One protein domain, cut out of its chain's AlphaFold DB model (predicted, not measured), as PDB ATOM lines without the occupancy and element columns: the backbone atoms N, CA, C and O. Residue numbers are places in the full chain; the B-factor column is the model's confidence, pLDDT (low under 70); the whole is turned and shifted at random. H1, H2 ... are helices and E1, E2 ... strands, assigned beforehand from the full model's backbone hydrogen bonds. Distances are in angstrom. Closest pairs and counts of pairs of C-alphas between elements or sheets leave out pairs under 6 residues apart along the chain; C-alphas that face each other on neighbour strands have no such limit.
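What this domain is: This is residues 209 to 267 and 681 to 740 of the 993 residues of an uncharacterized protein of Halorhabdus utahensis (strain DSM 12940 / JCM 11049 / AX-2) (UniProt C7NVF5). A long helical hairpin, H4 and H5, makes one side of this domain, and the small strand hairpin E1 and E2 with the helices H1, H2 and H3 packs along it. H1 and H2 lie side by side, H3 runs across H5 near its last residues, and the stretch with E3 lies at one end of the longest axis. The printed part has 119 residues with six named helices and three named strands, in the order H1 E1 E2 H2 H3 E3 H4 H5 H6; the sheet E1 - E2 is antiparallel. The class is mostly helix, and the whole is compact, with a radius of gyration of the C-alphas of 14.6 A and an elongated outline of 49 by 27 by 23 A.

How they stand to each other: E1, residues 220 to 223, and E2, residues 226 to 229, form an antiparallel hairpin, with N 221 and O 228 3.0 A apart and N 226 and O 223 2.9 A apart, within hydrogen-bond range. The closest C-alphas of E1 and H4, residues 681 to 705, are those of Arg 223 and Ala 689, 5.3 A apart. H4 and H5, residues 711 to 729, form a helical hairpin and touch at a shallow tilt of 28 degrees, opposite ways, closest at the C-alphas of Ala 698 and Val 718, 5.5 A. H3, residues 240 to 255, touches H5 about perpendicular, at 76 degrees, closest at the C-alphas of Arg 247 and Leu 728, 5.2 A. H2, residues 230 to 238, and H3 form a helical hairpin and touch at a steep tilt of 40 degrees, closest at the C-alphas of Met 236 and Tyr 243, 4.0 A. H1, residues 210 to 217, touches H2 at a shallow tilt of 5 degrees, opposite ways, closest at the C-alphas of Glu 211 and Val 234, 5.9 A. H6, residues 736 to 740, only just touches H3, with 3 pairs of C-alphas within 8 A, closest at Glu 240 and Tyr 736, 5.5 A. E3, residues 262 to 264, pairs with no named strand. Every O i to N i+4 pair is within hydrogen-bond range in H1, H2, H3, H4 and H6; in H5, 13 of 15 are.

Where its parts are: H1 begins at C-alpha 210, (-37.915, 34.692, -44.993). H4 measures 35.7 A from C-alpha 681, (-19.010, 52.003, -62.540), to C-alpha 705; H5 measures 26.9 A and H3 22.9 A. H6 ends at C-alpha 740, (-35.202, 32.866, -55.434).

The domain as a whole: The two C-alphas farthest apart are those of Pro 261 and Ser 710, 49.9 A. Residues 268 to 680 are not printed, and C-alphas 267 and 681 are 17.7 A apart across this cut. Of the links that are printed whole, none is long. The mean pLDDT of the printed part is 86.0; residues 257 to 259, 266 to 267 and 731 are under 70.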
ATOM      1  N   ASP A 209     -39.613  31.322 -42.372       88.25
ATOM      2  CA  ASP A 209     -40.295  32.205 -43.321       88.25
ATOM      3  C   ASP A 209     -39.440  33.455 -43.506       88.25
ATOM      4  O   ASP A 209     -39.376  34.306 -42.611       88.25
ATOM      5  N   THR A 210     -38.794  33.565 -44.669       88.69
ATOM      6  CA  THR A 210     -37.915  34.692 -44.993       88.69
ATOM      7  C   THR A 210     -38.618  36.052 -44.840       88.69
ATOM      8  O   THR A 210     -38.003  37.000 -44.350       88.69
ATOM      9  N   GLU A 211     -39.909  36.190 -45.175       88.50
ATOM     10  CA  GLU A 211     -40.624  37.465 -44.988       88.50
ATOM     11  C   GLU A 211     -40.765  37.805 -43.500       88.50
ATOM     12  O   GLU A 211     -40.507  38.939 -43.082       88.50
ATOM     13  N   THR A 212     -41.173  36.825 -42.694       86.75
ATOM     14  CA  THR A 212     -41.318  36.995 -41.244       86.75
ATOM     15  C   THR A 212     -39.967  37.295 -40.592       86.75
ATOM     16  O   THR A 212     -39.883  38.170 -39.727       86.75
ATOM     17  N   PHE A 213     -38.907  36.623 -41.043       84.88
ATOM     18  CA  PHE A 213     -37.540  36.852 -40.593       84.88
ATOM     19  C   PHE A 213     -37.105  38.306 -40.838       84.88
ATOM     20  O   PHE A 213     -36.735  39.004 -39.897       84.88
ATOM     21  N   LEU A 214     -37.256  38.805 -42.070       85.06
ATOM     22  CA  LEU A 214     -36.883  40.176 -42.438       85.06
ATOM     23  C   LEU A 214     -37.679  41.242 -41.679       85.06
ATOM     24  O   LEU A 214     -37.147  42.291 -41.334       85.06
ATOM     25  N   ARG A 215     -38.966  40.996 -41.410       87.12
ATOM     26  CA  ARG A 215     -39.805  41.953 -40.672       87.12
ATOM     27  C   ARG A 215     -39.397  42.108 -39.210       87.12
ATOM     28  O   ARG A 215     -39.639  43.174 -38.651       87.12
ATOM     29  N   ASN A 216     -38.839  41.068 -38.598       81.94
ATOM     30  CA  ASN A 216     -38.480  41.085 -37.182       81.94
ATOM     31  C   ASN A 216     -37.099  41.688 -36.919       81.94
ATOM     32  O   ASN A 216     -36.889  42.215 -35.833       81.94
ATOM     33  N   THR A 217     -36.197  41.663 -37.902       74.31
ATOM     34  CA  THR A 217     -34.849  42.232 -37.766       74.31
ATOM     35  C   THR A 217     -34.809  43.761 -37.876       74.31
ATOM     36  O   THR A 217     -33.799  44.356 -37.515       74.31
ATOM     37  N   GLU A 218     -35.875  44.420 -38.359       79.69
ATOM     38  CA  GLU A 218     -35.958  45.889 -38.531       79.69
ATOM     39  C   GLU A 218     -34.694  46.501 -39.185       79.69
ATOM     40  O   GLU A 218     -34.203  47.554 -38.780       79.69
ATOM     41  N   PHE A 219     -34.142  45.822 -40.194       82.94
ATOM     42  CA  PHE A 219     -32.916  46.223 -40.881       82.94
ATOM     43  C   PHE A 219     -33.073  47.549 -41.644       82.94
ATOM     44  O   PHE A 219     -34.026  47.716 -42.417       82.94
ATOM     45  N   GLU A 220     -32.103  48.449 -41.464       87.31
ATOM     46  CA  GLU A 220     -31.916  49.691 -42.221       87.31
ATOM     47  C   GLU A 220     -30.417  50.025 -42.265       87.31
ATOM     48  O   GLU A 220     -29.776  50.150 -41.219       87.31
ATOM     49  N   ALA A 221     -29.856  50.173 -43.465       88.12
ATOM     50  CA  ALA A 221     -28.465  50.571 -43.668       88.12
ATOM     51  C   ALA A 221     -28.335  51.509 -44.875       88.12
ATOM     52  O   ALA A 221     -29.019  51.332 -45.882       88.12
ATOM     53  N   GLU A 222     -27.427  52.482 -44.782       86.69
ATOM     54  CA  GLU A 222     -27.124  53.434 -45.857       86.69
ATOM     55  C   GLU A 222     -25.611  53.475 -46.114       86.69
ATOM     56  O   GLU A 222     -24.829  53.825 -45.224       86.69
ATOM     57  N   ARG A 223     -25.186  53.130 -47.337       86.94
ATOM     58  CA  ARG A 223     -23.779  53.165 -47.777       86.94
ATOM     59  C   ARG A 223     -23.681  53.696 -49.195       86.94
ATOM     60  O   ARG A 223     -24.454  53.301 -50.057       86.94
ATOM     61  N   ASN A 224     -22.743  54.612 -49.440       78.88
ATOM     62  CA  ASN A 224     -22.528  55.223 -50.759       78.88
ATOM     63  C   ASN A 224     -23.820  55.767 -51.414       78.88
ATOM     64  O   ASN A 224     -23.991  55.681 -52.625       78.88
ATOM     65  N   GLY A 225     -24.736  56.317 -50.596       78.81
ATOM     66  CA  GLY A 225     -26.033  56.862 -51.034       78.81
ATOM     67  C   GLY A 225     -27.113  55.825 -51.313       78.81
ATOM     68  O   GLY A 225     -28.224  56.193 -51.680       78.81
ATOM     69  N   VAL A 226     -26.798  54.545 -51.132       87.19
ATOM     70  CA  VAL A 226     -27.716  53.428 -51.300       87.19
ATOM     71  C   VAL A 226     -28.293  53.072 -49.941       87.19
ATOM     72  O   VAL A 226     -27.558  52.674 -49.037       87.19
ATOM     73  N   THR A 227     -29.607  53.211 -49.804       89.81
ATOM     74  CA  THR A 227     -30.360  52.811 -48.615       89.81
ATOM     75  C   THR A 227     -31.050  51.480 -48.870       89.81
ATOM     76  O   THR A 227     -31.833  51.342 -49.812       89.81
ATOM     77  N   VAL A 228     -30.783  50.505 -48.003       91.12
ATOM     78  CA  VAL A 228     -31.469  49.214 -47.976       91.12
ATOM     79  C   VAL A 228     -32.240  49.118 -46.671       91.12
ATOM     80  O   VAL A 228     -31.651  49.127 -45.591       91.12
ATOM     81  N   ASP A 229     -33.562  49.012 -46.777       91.12
ATOM     82  CA  ASP A 229     -34.458  48.880 -45.635       91.12
ATOM     83  C   ASP A 229     -35.309  47.604 -45.703       91.12
ATOM     84  O   ASP A 229     -35.439  46.929 -46.731       91.12
ATOM     85  N   THR A 230     -35.932  47.278 -44.576       90.88
ATOM     86  CA  THR A 230     -36.816  46.114 -44.444       90.88
ATOM     87  C   THR A 230     -37.975  46.134 -45.446       90.88
ATOM     88  O   THR A 230     -38.375  45.082 -45.949       90.88
ATOM     89  N   ALA A 231     -38.542  47.302 -45.761       90.56
ATOM     90  CA  ALA A 231     -39.683  47.395 -46.671       90.56
ATOM     91  C   ALA A 231     -39.282  47.025 -48.105       90.56
ATOM     92  O   ALA A 231     -40.028  46.317 -48.791       90.56
ATOM     93  N   MET A 232     -38.094  47.448 -48.532       92.25
ATOM     94  CA  MET A 232     -37.490  47.082 -49.802       92.25
ATOM     95  C   MET A 232     -37.189  45.583 -49.862       92.25
ATOM     96  O   MET A 232     -37.614  44.939 -50.822       92.25
ATOM     97  N   LEU A 233     -36.545  45.010 -48.838       91.69
ATOM     98  CA  LEU A 233     -36.219  43.577 -48.803       91.69
ATOM     99  C   LEU A 233     -37.475  42.694 -48.815       91.69
ATOM    100  O   LEU A 233     -37.528  41.686 -49.521       91.69
ATOM    101  N   VAL A 234     -38.522  43.088 -48.086       91.69
ATOM    102  CA  VAL A 234     -39.815  42.385 -48.091       91.69
ATOM    103  C   VAL A 234     -40.503  42.494 -49.453       91.69
ATOM    104  O   VAL A 234     -41.006  41.496 -49.969       91.69
ATOM    105  N   ARG A 235     -40.521  43.687 -50.067       92.44
ATOM    106  CA  ARG A 235     -41.093  43.885 -51.410       92.44
ATOM    107  C   ARG A 235     -40.371  43.022 -52.445       92.44
ATOM    108  O   ARG A 235     -41.039  42.372 -53.246       92.44
ATOM    109  N   MET A 236     -39.042  42.996 -52.390       91.38
ATOM    110  CA  MET A 236     -38.191  42.209 -53.279       91.38
ATOM    111  C   MET A 236     -38.482  40.704 -53.176       91.38
ATOM    112  O   MET A 236     -38.543  40.010 -54.188       91.38
ATOM    113  N   ASN A 237     -38.725  40.203 -51.965       90.69
ATOM    114  CA  ASN A 237     -39.006  38.789 -51.714       90.69
ATOM    115  C   ASN A 237     -40.398  38.320 -52.153       90.69
ATOM    116  O   ASN A 237     -40.627  37.117 -52.284       90.69
ATOM    117  N   ALA A 238     -41.336  39.245 -52.363       90.50
ATOM    118  CA  ALA A 238     -42.734  38.899 -52.576       90.50
ATOM    119  C   ALA A 238     -43.018  38.323 -53.974       90.50
ATOM    120  O   ALA A 238     -43.918  37.492 -54.117       90.50
ATOM    121  N   ASN A 239     -42.348  38.827 -55.020       90.44
ATOM    122  CA  ASN A 239     -42.513  38.397 -56.416       90.44
ATOM    123  C   ASN A 239     -41.509  39.087 -57.361       90.44
ATOM    124  O   ASN A 239     -40.869  40.069 -56.999       90.44
ATOM    125  N   GLU A 240     -41.477  38.626 -58.614       90.81
ATOM    126  CA  GLU A 240     -40.648  39.151 -59.712       90.81
ATOM    127  C   GLU A 240     -40.792  40.666 -59.953       90.81
ATOM    128  O   GLU A 240     -39.796  41.344 -60.181       90.81
ATOM    129  N   SER A 241     -42.003  41.229 -59.855       89.88
ATOM    130  CA  SER A 241     -42.206  42.678 -60.031       89.88
ATOM    131  C   SER A 241     -41.604  43.468 -58.874       89.88
ATOM    132  O   SER A 241     -40.919  44.455 -59.103       89.88
ATOM    133  N   GLY A 242     -41.830  43.025 -57.634       90.75
ATOM    134  CA  GLY A 242     -41.238  43.657 -56.456       90.75
ATOM    135  C   GLY A 242     -39.713  43.555 -56.446       90.75
ATOM    136  O   GLY A 242     -39.049  44.467 -55.957       90.75
ATOM    137  N   TYR A 243     -39.173  42.476 -57.018       90.38
ATOM    138  CA  TYR A 243     -37.745  42.288 -57.239       90.38
ATOM    139  C   TYR A 243     -37.172  43.303 -58.231       90.38
ATOM    140  O   TYR A 243     -36.240  44.031 -57.890       90.38
ATOM    141  N   ALA A 244     -37.774  43.412 -59.419       87.06
ATOM    142  CA  ALA A 244     -37.373  44.386 -60.430       87.06
ATOM    143  C   ALA A 244     -37.462  45.831 -59.904       87.06
ATOM    144  O   ALA A 244     -36.497  46.583 -60.031       87.06
ATOM    145  N   ASP A 245     -38.564  46.184 -59.231       87.06
ATOM    146  CA  ASP A 245     -38.760  47.510 -58.631       87.06
ATOM    147  C   ASP A 245     -37.674  47.830 -57.589       87.06
ATOM    148  O   ASP A 245     -37.139  48.934 -57.557       87.06
ATOM    149  N   ALA A 246     -37.331  46.868 -56.723       89.56
ATOM    150  CA  ALA A 246     -36.308  47.069 -55.699       89.56
ATOM    151  C   ALA A 246     -34.913  47.277 -56.302       89.56
ATOM    152  O   ALA A 246     -34.178  48.151 -55.847       89.56
ATOM    153  N   ARG A 247     -34.563  46.525 -57.352       87.19
ATOM    154  CA  ARG A 247     -33.295  46.719 -58.069       87.19
ATOM    155  C   ARG A 247     -33.246  48.050 -58.808       87.19
ATOM    156  O   ARG A 247     -32.223  48.728 -58.749       87.19
ATOM    157  N   ALA A 248     -34.336  48.440 -59.470       83.75
ATOM    158  CA  ALA A 248     -34.437  49.735 -60.139       83.75
ATOM    159  C   ALA A 248     -34.267  50.890 -59.137       83.75
ATOM    160  O   ALA A 248     -33.472  51.796 -59.380       83.75
ATOM    161  N   ASP A 249     -34.917  50.809 -57.971       87.44
ATOM    162  CA  ASP A 249     -34.778  51.799 -56.898       87.44
ATOM    163  C   ASP A 249     -33.331  51.893 -56.372       87.44
ATOM    164  O   ASP A 249     -32.854  52.989 -56.076       87.44
ATOM    165  N   ILE A 250     -32.615  50.769 -56.243       87.56
ATOM    166  CA  ILE A 250     -31.211  50.753 -55.795       87.56
ATOM    167  C   ILE A 250     -30.273  51.338 -56.855       87.56
ATOM    168  O   ILE A 250     -29.396  52.138 -56.519       87.56
ATOM    169  N   ARG A 251     -30.475  51.006 -58.134       85.00
ATOM    170  CA  ARG A 251     -29.704  51.597 -59.240       85.00
ATOM    171  C   ARG A 251     -29.919  53.106 -59.337       85.00
ATOM    172  O   ARG A 251     -28.944  53.847 -59.429       85.00
ATOM    173  N   ALA A 252     -31.165  53.564 -59.219       83.06
ATOM    174  CA  ALA A 252     -31.490  54.988 -59.206       83.06
ATOM    175  C   ALA A 252     -30.811  55.729 -58.037       83.06
ATOM    176  O   ALA A 252     -30.292  56.828 -58.220       83.06
ATOM    177  N   GLN A 253     -30.759  55.121 -56.846       86.25
ATOM    178  CA  GLN A 253     -30.045  55.687 -55.694       86.25
ATOM    179  C   GLN A 253     -28.530  55.783 -55.917       86.25
ATOM    180  O   GLN A 253     -27.932  56.802 -55.572       86.25
ATOM    181  N   GLY A 254     -27.910  54.757 -56.511       80.25
ATOM    182  CA  GLY A 254     -26.474  54.764 -56.810       80.25
ATOM    183  C   GLY A 254     -26.069  55.901 -57.755       80.25
ATOM    184  O   GLY A 254     -25.056  56.566 -57.522       80.25
ATOM    185  N   LEU A 255     -26.897  56.177 -58.767       73.62
ATOM    186  CA  LEU A 255     -26.648  57.225 -59.763       73.62
ATOM    187  C   LEU A 255     -27.009  58.631 -59.301       73.62
ATOM    188  O   LEU A 255     -26.373  59.578 -59.741       73.62
ATOM    189  N   ALA A 256     -27.961  58.796 -58.378       70.94
ATOM    190  CA  ALA A 256     -28.336  60.115 -57.857       70.94
ATOM    191  C   ALA A 256     -27.181  60.870 -57.162       70.94
ATOM    192  O   ALA A 256     -27.335  62.039 -56.807       70.94
ATOM    193  N   GLN A 257     -26.045  60.206 -56.925       64.94
ATOM    194  CA  GLN A 257     -24.823  60.845 -56.437       64.94
ATOM    195  C   GLN A 257     -23.978  61.502 -57.527       64.94
ATOM    196  O   GLN A 257     -23.110  62.306 -57.192       64.94
ATOM    197  N   GLU A 258     -24.171  61.141 -58.792       64.19
ATOM    198  CA  GLU A 258     -23.388  61.706 -59.880       64.19
ATOM    199  C   GLU A 258     -24.072  62.968 -60.390       64.19
ATOM    200  O   GLU A 258     -25.245  62.956 -60.749       64.19
ATOM    201  N   ASP A 259     -23.328  64.073 -60.449       69.12
ATOM    202  CA  ASP A 259     -23.780  65.327 -61.065       69.12
ATOM    203  C   ASP A 259     -23.813  65.216 -62.612       69.12
ATOM    204  O   ASP A 259     -23.634  66.214 -63.314       69.12
ATOM    205  N   ILE A 260     -23.999  64.004 -63.151       73.06
ATOM    206  CA  ILE A 260     -24.075  63.719 -64.584       73.06
ATOM    207  C   ILE A 260     -25.552  63.654 -64.986       73.06
ATOM    208  O   ILE A 260     -26.327  62.936 -64.348       73.06
ATOM    209  N   PRO A 261     -25.970  64.377 -66.037       73.31
ATOM    210  CA  PRO A 261     -27.335  64.302 -66.536       73.31
ATOM    211  C   PRO A 261     -27.575  62.958 -67.243       73.31
ATOM    212  O   PRO A 261     -27.144  62.755 -68.377       73.31
ATOM    213  N   LEU A 262     -28.237  62.035 -66.544       77.75
ATOM    214  CA  LEU A 262     -28.535  60.671 -66.989       77.75
ATOM    215  C   LEU A 262     -29.954  60.287 -66.570       77.75
ATOM    216  O   LEU A 262     -30.436  60.741 -65.528       77.75
ATOM    217  N   ASP A 263     -30.573  59.392 -67.334       76.81
ATOM    218  CA  ASP A 263     -31.855  58.779 -67.001       76.81
ATOM    219  C   ASP A 263     -31.699  57.268 -66.755       76.81
ATOM    220  O   ASP A 263     -30.740  56.625 -67.185       76.81
ATOM    221  N   ILE A 264     -32.656  56.693 -66.023       73.25
ATOM    222  CA  ILE A 264     -32.789  55.243 -65.849       73.25
ATOM    223  C   ILE A 264     -34.033  54.788 -66.600       73.25
ATOM    224  O   ILE A 264     -35.150  55.215 -66.285       73.25
ATOM    225  N   ALA A 265     -33.841  53.890 -67.562       75.38
ATOM    226  CA  ALA A 265     -34.938  53.243 -68.259       75.38
ATOM    227  C   ALA A 265     -35.775  52.381 -67.297       75.38
ATOM    228  O   ALA A 265     -35.329  51.977 -66.222       75.38
ATOM    229  N   GLU A 266     -37.001  52.030 -67.701       69.31
ATOM    230  CA  GLU A 266     -37.883  51.166 -66.897       69.31
ATOM    231  C   GLU A 266     -37.261  49.790 -66.583       69.31
ATOM    232  O   GLU A 266     -37.640  49.158 -65.597       69.31
ATOM    233  N   ASP A 267     -36.311  49.319 -67.398       65.75
ATOM    234  CA  ASP A 267     -35.586  48.060 -67.183       65.75
ATOM    235  C   ASP A 267     -34.333  48.202 -66.295       65.75
ATOM    236  O   ASP A 267     -33.648  47.214 -66.013       65.75
ATOM    237  N   GLU A 681     -19.318  51.187 -63.713       86.69
ATOM    238  CA  GLU A 681     -19.010  52.003 -62.540       86.69
ATOM    239  C   GLU A 681     -20.118  51.934 -61.479       86.69
ATOM    240  O   GLU A 681     -19.840  51.730 -60.293       86.69
ATOM    241  N   LEU A 682     -21.383  51.998 -61.904       85.06
ATOM    242  CA  LEU A 682     -22.534  51.784 -61.033       85.06
ATOM    243  C   LEU A 682     -22.496  50.391 -60.397       85.06
ATOM    244  O   LEU A 682     -22.682  50.268 -59.188       85.06
ATOM    245  N   GLU A 683     -22.242  49.339 -61.175       85.06
ATOM    246  CA  GLU A 683     -22.138  47.971 -60.659       85.06
ATOM    247  C   GLU A 683     -21.015  47.818 -59.629       85.06
ATOM    248  O   GLU A 683     -21.211  47.166 -58.601       85.06
ATOM    249  N   ASP A 684     -19.853  48.428 -59.866       85.56
ATOM    250  CA  ASP A 684     -18.730  48.413 -58.928       85.56
ATOM    251  C   ASP A 684     -19.089  49.114 -57.611       85.56
ATOM    252  O   ASP A 684     -18.867  48.554 -56.531       85.56
ATOM    253  N   ARG A 685     -19.725  50.288 -57.687       83.81
ATOM    254  CA  ARG A 685     -20.191  51.041 -56.512       83.81
ATOM    255  C   ARG A 685     -21.277  50.298 -55.739       83.81
ATOM    256  O   ARG A 685     -21.223  50.238 -54.509       83.81
ATOM    257  N   LEU A 686     -22.252  49.716 -56.436       86.69
ATOM    258  CA  LEU A 686     -23.308  48.910 -55.821       86.69
ATOM    259  C   LEU A 686     -22.738  47.654 -55.158       86.69
ATOM    260  O   LEU A 686     -23.205  47.271 -54.089       86.69
ATOM    261  N   ARG A 687     -21.707  47.035 -55.747       86.19
ATOM    262  CA  ARG A 687     -21.011  45.890 -55.150       86.19
ATOM    263  C   ARG A 687     -20.270  46.280 -53.874       86.19
ATOM    264  O   ARG A 687     -20.358  45.556 -52.888       86.19
ATOM    265  N   GLU A 688     -19.579  47.419 -53.866       87.69
ATOM    266  CA  GLU A 688     -18.927  47.937 -52.658       87.69
ATOM    267  C   GLU A 688     -19.951  48.251 -51.559       87.69
ATOM    268  O   GLU A 688     -19.805  47.778 -50.432       87.69
ATOM    269  N   ALA A 689     -21.029  48.967 -51.900       87.50
ATOM    270  CA  ALA A 689     -22.109  49.266 -50.961       87.50
ATOM    271  C   ALA A 689     -22.738  47.984 -50.397       87.50
ATOM    272  O   ALA A 689     -22.968  47.887 -49.196       87.50
ATOM    273  N   ASN A 690     -22.968  46.973 -51.240       89.44
ATOM    274  CA  ASN A 690     -23.496  45.683 -50.815       89.44
ATOM    275  C   ASN A 690     -22.579  44.967 -49.820       89.44
ATOM    276  O   ASN A 690     -23.067  44.523 -48.785       89.44
ATOM    277  N   GLU A 691     -21.273  44.878 -50.080       90.56
ATOM    278  CA  GLU A 691     -20.344  44.227 -49.148       90.56
ATOM    279  C   GLU A 691     -20.301  44.942 -47.788       90.56
ATOM    280  O   GLU A 691     -20.268  44.289 -46.740       90.56
ATOM    281  N   GLU A 692     -20.370  46.277 -47.774       90.44
ATOM    282  CA  GLU A 692     -20.450  47.051 -46.531       90.44
ATOM    283  C   GLU A 692     -21.782  46.845 -45.793       90.44
ATOM    284  O   GLU A 692     -21.787  46.623 -44.580       90.44
ATOM    285  N   ILE A 693     -22.905  46.856 -46.517       90.50
ATOM    286  CA  ILE A 693     -24.247  46.605 -45.974       90.50
ATOM    287  C   ILE A 693     -24.341  45.178 -45.415       90.50
ATOM    288  O   ILE A 693     -24.874  44.993 -44.323       90.50
ATOM    289  N   LYS A 694     -23.769  44.172 -46.092       91.25
ATOM    290  CA  LYS A 694     -23.672  42.790 -45.590       91.25
ATOM    291  C   LYS A 694     -22.838  42.696 -44.318       91.25
ATOM    292  O   LYS A 694     -23.202  41.975 -43.391       91.25
ATOM    293  N   ALA A 695     -21.724  43.423 -44.240       91.12
ATOM    294  CA  ALA A 695     -20.906  43.448 -43.033       91.12
ATOM    295  C   ALA A 695     -21.672  44.041 -41.835       91.12
ATOM    296  O   ALA A 695     -21.607  43.481 -40.738       91.12
ATOM    297  N   GLU A 696     -22.427  45.120 -42.056       90.50
ATOM    298  CA  GLU A 696     -23.277  45.766 -41.049       90.50
ATOM    299  C   GLU A 696     -24.455  44.871 -40.631       90.50
ATOM    300  O   GLU A 696     -24.665  44.645 -39.437       90.50
ATOM    301  N   ALA A 697     -25.141  44.258 -41.598       88.50
ATOM    302  CA  ALA A 697     -26.181  43.255 -41.372       88.50
ATOM    303  C   ALA A 697     -25.673  42.076 -40.528       88.50
ATOM    304  O   ALA A 697     -26.300  41.677 -39.546       88.50
ATOM    305  N   ALA A 698     -24.492  41.555 -40.860       90.75
ATOM    306  CA  ALA A 698     -23.880  40.464 -40.119       90.75
ATOM    307  C   ALA A 698     -23.478  40.875 -38.691       90.75
ATOM    308  O   ALA A 698     -23.502  40.043 -37.784       90.75
ATOM    309  N   GLU A 699     -23.074  42.127 -38.457       91.06
ATOM    310  CA  GLU A 699     -22.812  42.636 -37.105       91.06
ATOM    311  C   GLU A 699     -24.108  42.766 -36.294       91.06
ATOM    312  O   GLU A 699     -24.138  42.345 -35.134       91.06
ATOM    313  N   GLN A 700     -25.189  43.249 -36.916       89.12
ATOM    314  CA  GLN A 700     -26.509  43.319 -36.291       89.12
ATOM    315  C   GLN A 700     -27.007  41.930 -35.875       89.12
ATOM    316  O   GLN A 700     -27.312  41.727 -34.700       89.12
ATOM    317  N   VAL A 701     -26.998  40.951 -36.785       89.06
ATOM    318  CA  VAL A 701     -27.404  39.563 -36.494       89.06
ATOM    319  C   VAL A 701     -26.590  38.959 -35.360       89.06
ATOM    320  O   VAL A 701     -27.149  38.359 -34.443       89.06
ATOM    321  N   ARG A 702     -25.264  39.143 -35.373       90.62
ATOM    322  CA  ARG A 702     -24.403  38.647 -34.291       90.62
ATOM    323  C   ARG A 702     -24.717  39.312 -32.954       90.62
ATOM    324  O   ARG A 702     -24.599  38.654 -31.925       90.62
ATOM    325  N   SER A 703     -25.110  40.584 -32.954       88.69
ATOM    326  CA  SER A 703     -25.526  41.280 -31.737       88.69
ATOM    327  C   SER A 703     -26.903  40.839 -31.239       88.69
ATOM    328  O   SER A 703     -27.125  40.858 -30.031       88.69
ATOM    329  N   GLU A 704     -27.829  40.514 -32.138       86.62
ATOM    330  CA  GLU A 704     -29.217  40.189 -31.796       86.62
ATOM    331  C   GLU A 704     -29.382  38.718 -31.399       86.62
ATOM    332  O   GLU A 704     -29.967  38.419 -30.359       86.62
ATOM    333  N   TYR A 705     -28.797  37.802 -32.175       87.94
ATOM    334  CA  TYR A 705     -28.994  36.359 -32.014       87.94
ATOM    335  C   TYR A 705     -27.769  35.614 -31.473       87.94
ATOM    336  O   TYR A 705     -27.888  34.449 -31.099       87.94
ATOM    337  N   GLY A 706     -26.599  36.256 -31.371       87.12
ATOM    338  CA  GLY A 706     -25.341  35.578 -31.023       87.12
ATOM    339  C   GLY A 706     -25.310  34.892 -29.651       87.12
ATOM    340  O   GLY A 706     -24.546  33.947 -29.469       87.12
ATOM    341  N   ASP A 707     -26.148  35.325 -28.704       86.88
ATOM    342  CA  ASP A 707     -26.303  34.671 -27.394       86.88
ATOM    343  C   ASP A 707     -27.420  33.602 -27.380       86.88
ATOM    344  O   ASP A 707     -27.483  32.788 -26.454       86.88
ATOM    345  N   ALA A 708     -28.314  33.601 -28.376       84.19
ATOM    346  CA  ALA A 708     -29.501  32.745 -28.431       84.19
ATOM    347  C   ALA A 708     -29.272  31.441 -29.218       84.19
ATOM    348  O   ALA A 708     -29.865  30.402 -28.886       84.19
ATOM    349  N   VAL A 709     -28.409  31.492 -30.238       89.19
ATOM    350  CA  VAL A 709     -28.147  30.381 -31.164       89.19
ATOM    351  C   VAL A 709     -26.680  29.953 -31.184       89.19
ATOM    352  O   VAL A 709     -25.794  30.636 -30.670       89.19
ATOM    353  N   SER A 710     -26.411  28.792 -31.771       90.38
ATOM    354  CA  SER A 710     -25.061  28.303 -32.032       90.38
ATOM    355  C   SER A 710     -24.359  29.138 -33.109       90.38
ATOM    356  O   SER A 710     -25.001  29.755 -33.951       90.38
ATOM    357  N   ASN A 711     -23.021  29.127 -33.126       91.19
ATOM    358  CA  ASN A 711     -22.256  29.842 -34.160       91.19
ATOM    359  C   ASN A 711     -22.561  29.340 -35.581       91.19
ATOM    360  O   ASN A 711     -22.494  30.126 -36.512       91.19
ATOM    361  N   GLU A 712     -22.868  28.050 -35.744       92.06
ATOM    362  CA  GLU A 712     -23.211  27.481 -37.052       92.06
ATOM    363  C   GLU A 712     -24.540  28.048 -37.554       92.06
ATOM    364  O   GLU A 712     -24.594  28.619 -38.637       92.06
ATOM    365  N   THR A 713     -25.582  27.989 -36.723       92.38
ATOM    366  CA  THR A 713     -26.881  28.584 -37.046       92.38
ATOM    367  C   THR A 713     -26.779  30.095 -37.231       92.38
ATOM    368  O   THR A 713     -27.404  30.644 -38.129       92.38
ATOM    369  N   LEU A 714     -25.949  30.782 -36.443       92.62
ATOM    370  CA  LEU A 714     -25.694  32.211 -36.615       92.62
ATOM    371  C   LEU A 714     -25.077  32.531 -37.982       92.62
ATOM    372  O   LEU A 714     -25.467  33.514 -38.608       92.62
ATOM    373  N   ASP A 715     -24.130  31.714 -38.443       93.88
ATOM    374  CA  ASP A 715     -23.518  31.868 -39.762       93.88
ATOM    375  C   ASP A 715     -24.542  31.622 -40.886       93.88
ATOM    376  O   ASP A 715     -24.530  32.362 -41.868       93.88
ATOM    377  N   ASP A 716     -25.474  30.676 -40.725       94.81
ATOM    378  CA  ASP A 716     -26.560  30.450 -41.692       94.81
ATOM    379  C   ASP A 716     -27.614  31.572 -41.676       94.81
ATOM    380  O   ASP A 716     -28.124  31.943 -42.734       94.81
ATOM    381  N   ILE A 717     -27.896  32.187 -40.515       92.25
ATOM    382  CA  ILE A 717     -28.744  33.391 -40.432       92.25
ATOM    383  C   ILE A 717     -28.099  34.532 -41.229       92.25
ATOM    384  O   ILE A 717     -28.755  35.184 -42.044       92.25
ATOM    385  N   VAL A 718     -26.797  34.761 -41.011       92.38
ATOM    386  CA  VAL A 718     -26.020  35.736 -41.787       92.38
ATOM    387  C   VAL A 718     -26.019  35.360 -43.270       92.38
ATOM    388  O   VAL A 718     -26.135  36.244 -44.113       92.38
ATOM    389  N   GLY A 719     -25.924  34.070 -43.594       93.06
ATOM    390  CA  GLY A 719     -26.017  33.542 -44.952       93.06
ATOM    391  C   GLY A 719     -27.318  33.939 -45.644       93.06
ATOM    392  O   GLY A 719     -27.265  34.587 -46.686       93.06
ATOM    393  N   LEU A 720     -28.470  33.643 -45.035       92.94
ATOM    394  CA  LEU A 720     -29.783  34.007 -45.574       92.94
ATOM    395  C   LEU A 720     -29.920  35.524 -45.766       92.94
ATOM    396  O   LEU A 720     -30.345  35.976 -46.831       92.94
ATOM    397  N   GLN A 721     -29.527  36.326 -44.772       91.00
ATOM    398  CA  GLN A 721     -29.612  37.783 -44.887       91.00
ATOM    399  C   GLN A 721     -28.683  38.331 -45.978       91.00
ATOM    400  O   GLN A 721     -29.096  39.194 -46.750       91.00
ATOM    401  N   ASN A 722     -27.464  37.800 -46.090       92.75
ATOM    402  CA  ASN A 722     -26.531  38.161 -47.154       92.75
ATOM    403  C   ASN A 722     -27.087  37.806 -48.531       92.75
ATOM    404  O   ASN A 722     -27.028  38.646 -49.417       92.75
ATOM    405  N   THR A 723     -27.691  36.627 -48.702       92.88
ATOM    406  CA  THR A 723     -28.339  36.237 -49.961       92.88
ATOM    407  C   THR A 723     -29.493  37.171 -50.317       92.88
ATOM    408  O   THR A 723     -29.656  37.550 -51.477       92.88
ATOM    409  N   VAL A 724     -30.281  37.599 -49.325       92.19
ATOM    410  CA  VAL A 724     -31.331  38.599 -49.534       92.19
ATOM    411  C   VAL A 724     -30.736  39.945 -49.968       92.19
ATOM    412  O   VAL A 724     -31.231  40.532 -50.923       92.19
ATOM    413  N   ILE A 725     -29.663  40.421 -49.338       91.12
ATOM    414  CA  ILE A 725     -28.998  41.681 -49.717       91.12
ATOM    415  C   ILE A 725     -28.334  41.566 -51.104       91.12
ATOM    416  O   ILE A 725     -28.441  42.484 -51.917       91.12
ATOM    417  N   ASP A 726     -27.722  40.422 -51.419       90.88
ATOM    418  CA  ASP A 726     -27.130  40.116 -52.727       90.88
ATOM    419  C   ASP A 726     -28.159  40.174 -53.853       90.88
ATOM    420  O   ASP A 726     -27.837  40.643 -54.945       90.88
ATOM    421  N   GLY A 727     -29.417  39.824 -53.579       87.62
ATOM    422  CA  GLY A 727     -30.513  39.995 -54.529       87.62
ATOM    423  C   GLY A 727     -30.655  41.421 -55.076       87.62
ATOM    424  O   GLY A 727     -31.136  41.586 -56.191       87.62
ATOM    425  N   LEU A 728     -30.217  42.462 -54.364       84.81
ATOM    426  CA  LEU A 728     -30.362  43.844 -54.835       84.81
ATOM    427  C   LEU A 728     -29.274  44.277 -55.825       84.81
ATOM    428  O   LEU A 728     -29.536  45.091 -56.710       84.81
ATOM    429  N   THR A 729     -28.060  43.755 -55.687       79.25
ATOM    430  CA  THR A 729     -26.862  44.355 -56.308       79.25
ATOM    431  C   THR A 729     -25.918  43.341 -56.942       79.25
ATOM    432  O   THR A 729     -24.993  43.743 -57.642       79.25
ATOM    433  N   HIS A 730     -26.086  42.043 -56.684       79.56
ATOM    434  CA  HIS A 730     -25.190  41.035 -57.231       79.56
ATOM    435  C   HIS A 730     -25.474  40.853 -58.732       79.56
ATOM    436  O   HIS A 730     -26.623  40.600 -59.101       79.56
ATOM    437  N   PRO A 731     -24.457  40.953 -59.610       68.56
ATOM    438  CA  PRO A 731     -24.661  40.899 -61.059       68.56
ATOM    439  C   PRO A 731     -25.193  39.535 -61.522       68.56
ATOM    440  O   PRO A 731     -26.065  39.463 -62.374       68.56
ATOM    441  N   ASP A 732     -24.760  38.434 -60.899       71.88
ATOM    442  CA  ASP A 732     -25.235  37.086 -61.265       71.88
ATOM    443  C   ASP A 732     -26.675  36.773 -60.812       71.88
ATOM    444  O   ASP A 732     -27.156  35.663 -61.030       71.88
ATOM    445  N   LEU A 733     -27.355  37.711 -60.146       82.69
ATOM    446  CA  LEU A 733     -28.731  37.545 -59.680       82.69
ATOM    447  C   LEU A 733     -29.723  38.337 -60.528       82.69
ATOM    448  O   LEU A 733     -30.792  38.680 -60.059       82.69
ATOM    449  N   ASP A 734     -29.408  38.631 -61.790       77.06
ATOM    450  CA  ASP A 734     -30.242  39.524 -62.594       77.06
ATOM    451  C   ASP A 734     -31.709  39.088 -62.753       77.06
ATOM    452  O   ASP A 734     -32.599  39.939 -62.856       77.06
ATOM    453  N   GLU A 735     -31.962  37.779 -62.729       85.12
ATOM    454  CA  GLU A 735     -33.291  37.184 -62.815       85.12
ATOM    455  C   GLU A 735     -33.830  36.780 -61.432       85.12
ATOM    456  O   GLU A 735     -33.153  36.129 -60.632       85.12
ATOM    457  N   TYR A 736     -35.117  37.059 -61.183       87.94
ATOM    458  CA  TYR A 736     -35.785  36.684 -59.928       87.94
ATOM    459  C   TYR A 736     -35.697  35.180 -59.624       87.94
ATOM    460  O   TYR A 736     -35.652  34.795 -58.459       87.94
ATOM    461  N   SER A 737     -35.676  34.312 -60.641       91.12
ATOM    462  CA  SER A 737     -35.552  32.863 -60.438       91.12
ATOM    463  C   SER A 737     -34.203  32.446 -59.862       91.12
ATOM    464  O   SER A 737     -34.167  31.525 -59.048       91.12
ATOM    465  N   ASP A 738     -33.120  33.115 -60.259       90.88
ATOM    466  CA  ASP A 738     -31.777  32.812 -59.762       90.88
ATOM    467  C   ASP A 738     -31.637  33.295 -58.317       90.88
ATOM    468  O   ASP A 738     -31.173  32.548 -57.453       90.88
ATOM    469  N   TYR A 739     -32.153  34.497 -58.034       91.88
ATOM    470  CA  TYR A 739     -32.276  35.019 -56.676       91.88
ATOM    471  C   TYR A 739     -33.099  34.089 -55.774       91.88
ATOM    472  O   TYR A 739     -32.630  33.681 -54.711       91.88
ATOM    473  N   ALA A 740     -34.309  33.720 -56.207       92.75
ATOM    474  CA  ALA A 740     -35.202  32.866 -55.434       92.75
ATOM    475  C   ALA A 740     -34.570  31.497 -55.159       92.75
ATOM    476  O   ALA A 740     -34.643  31.024 -54.034       92.75
TER     477      ALA A 740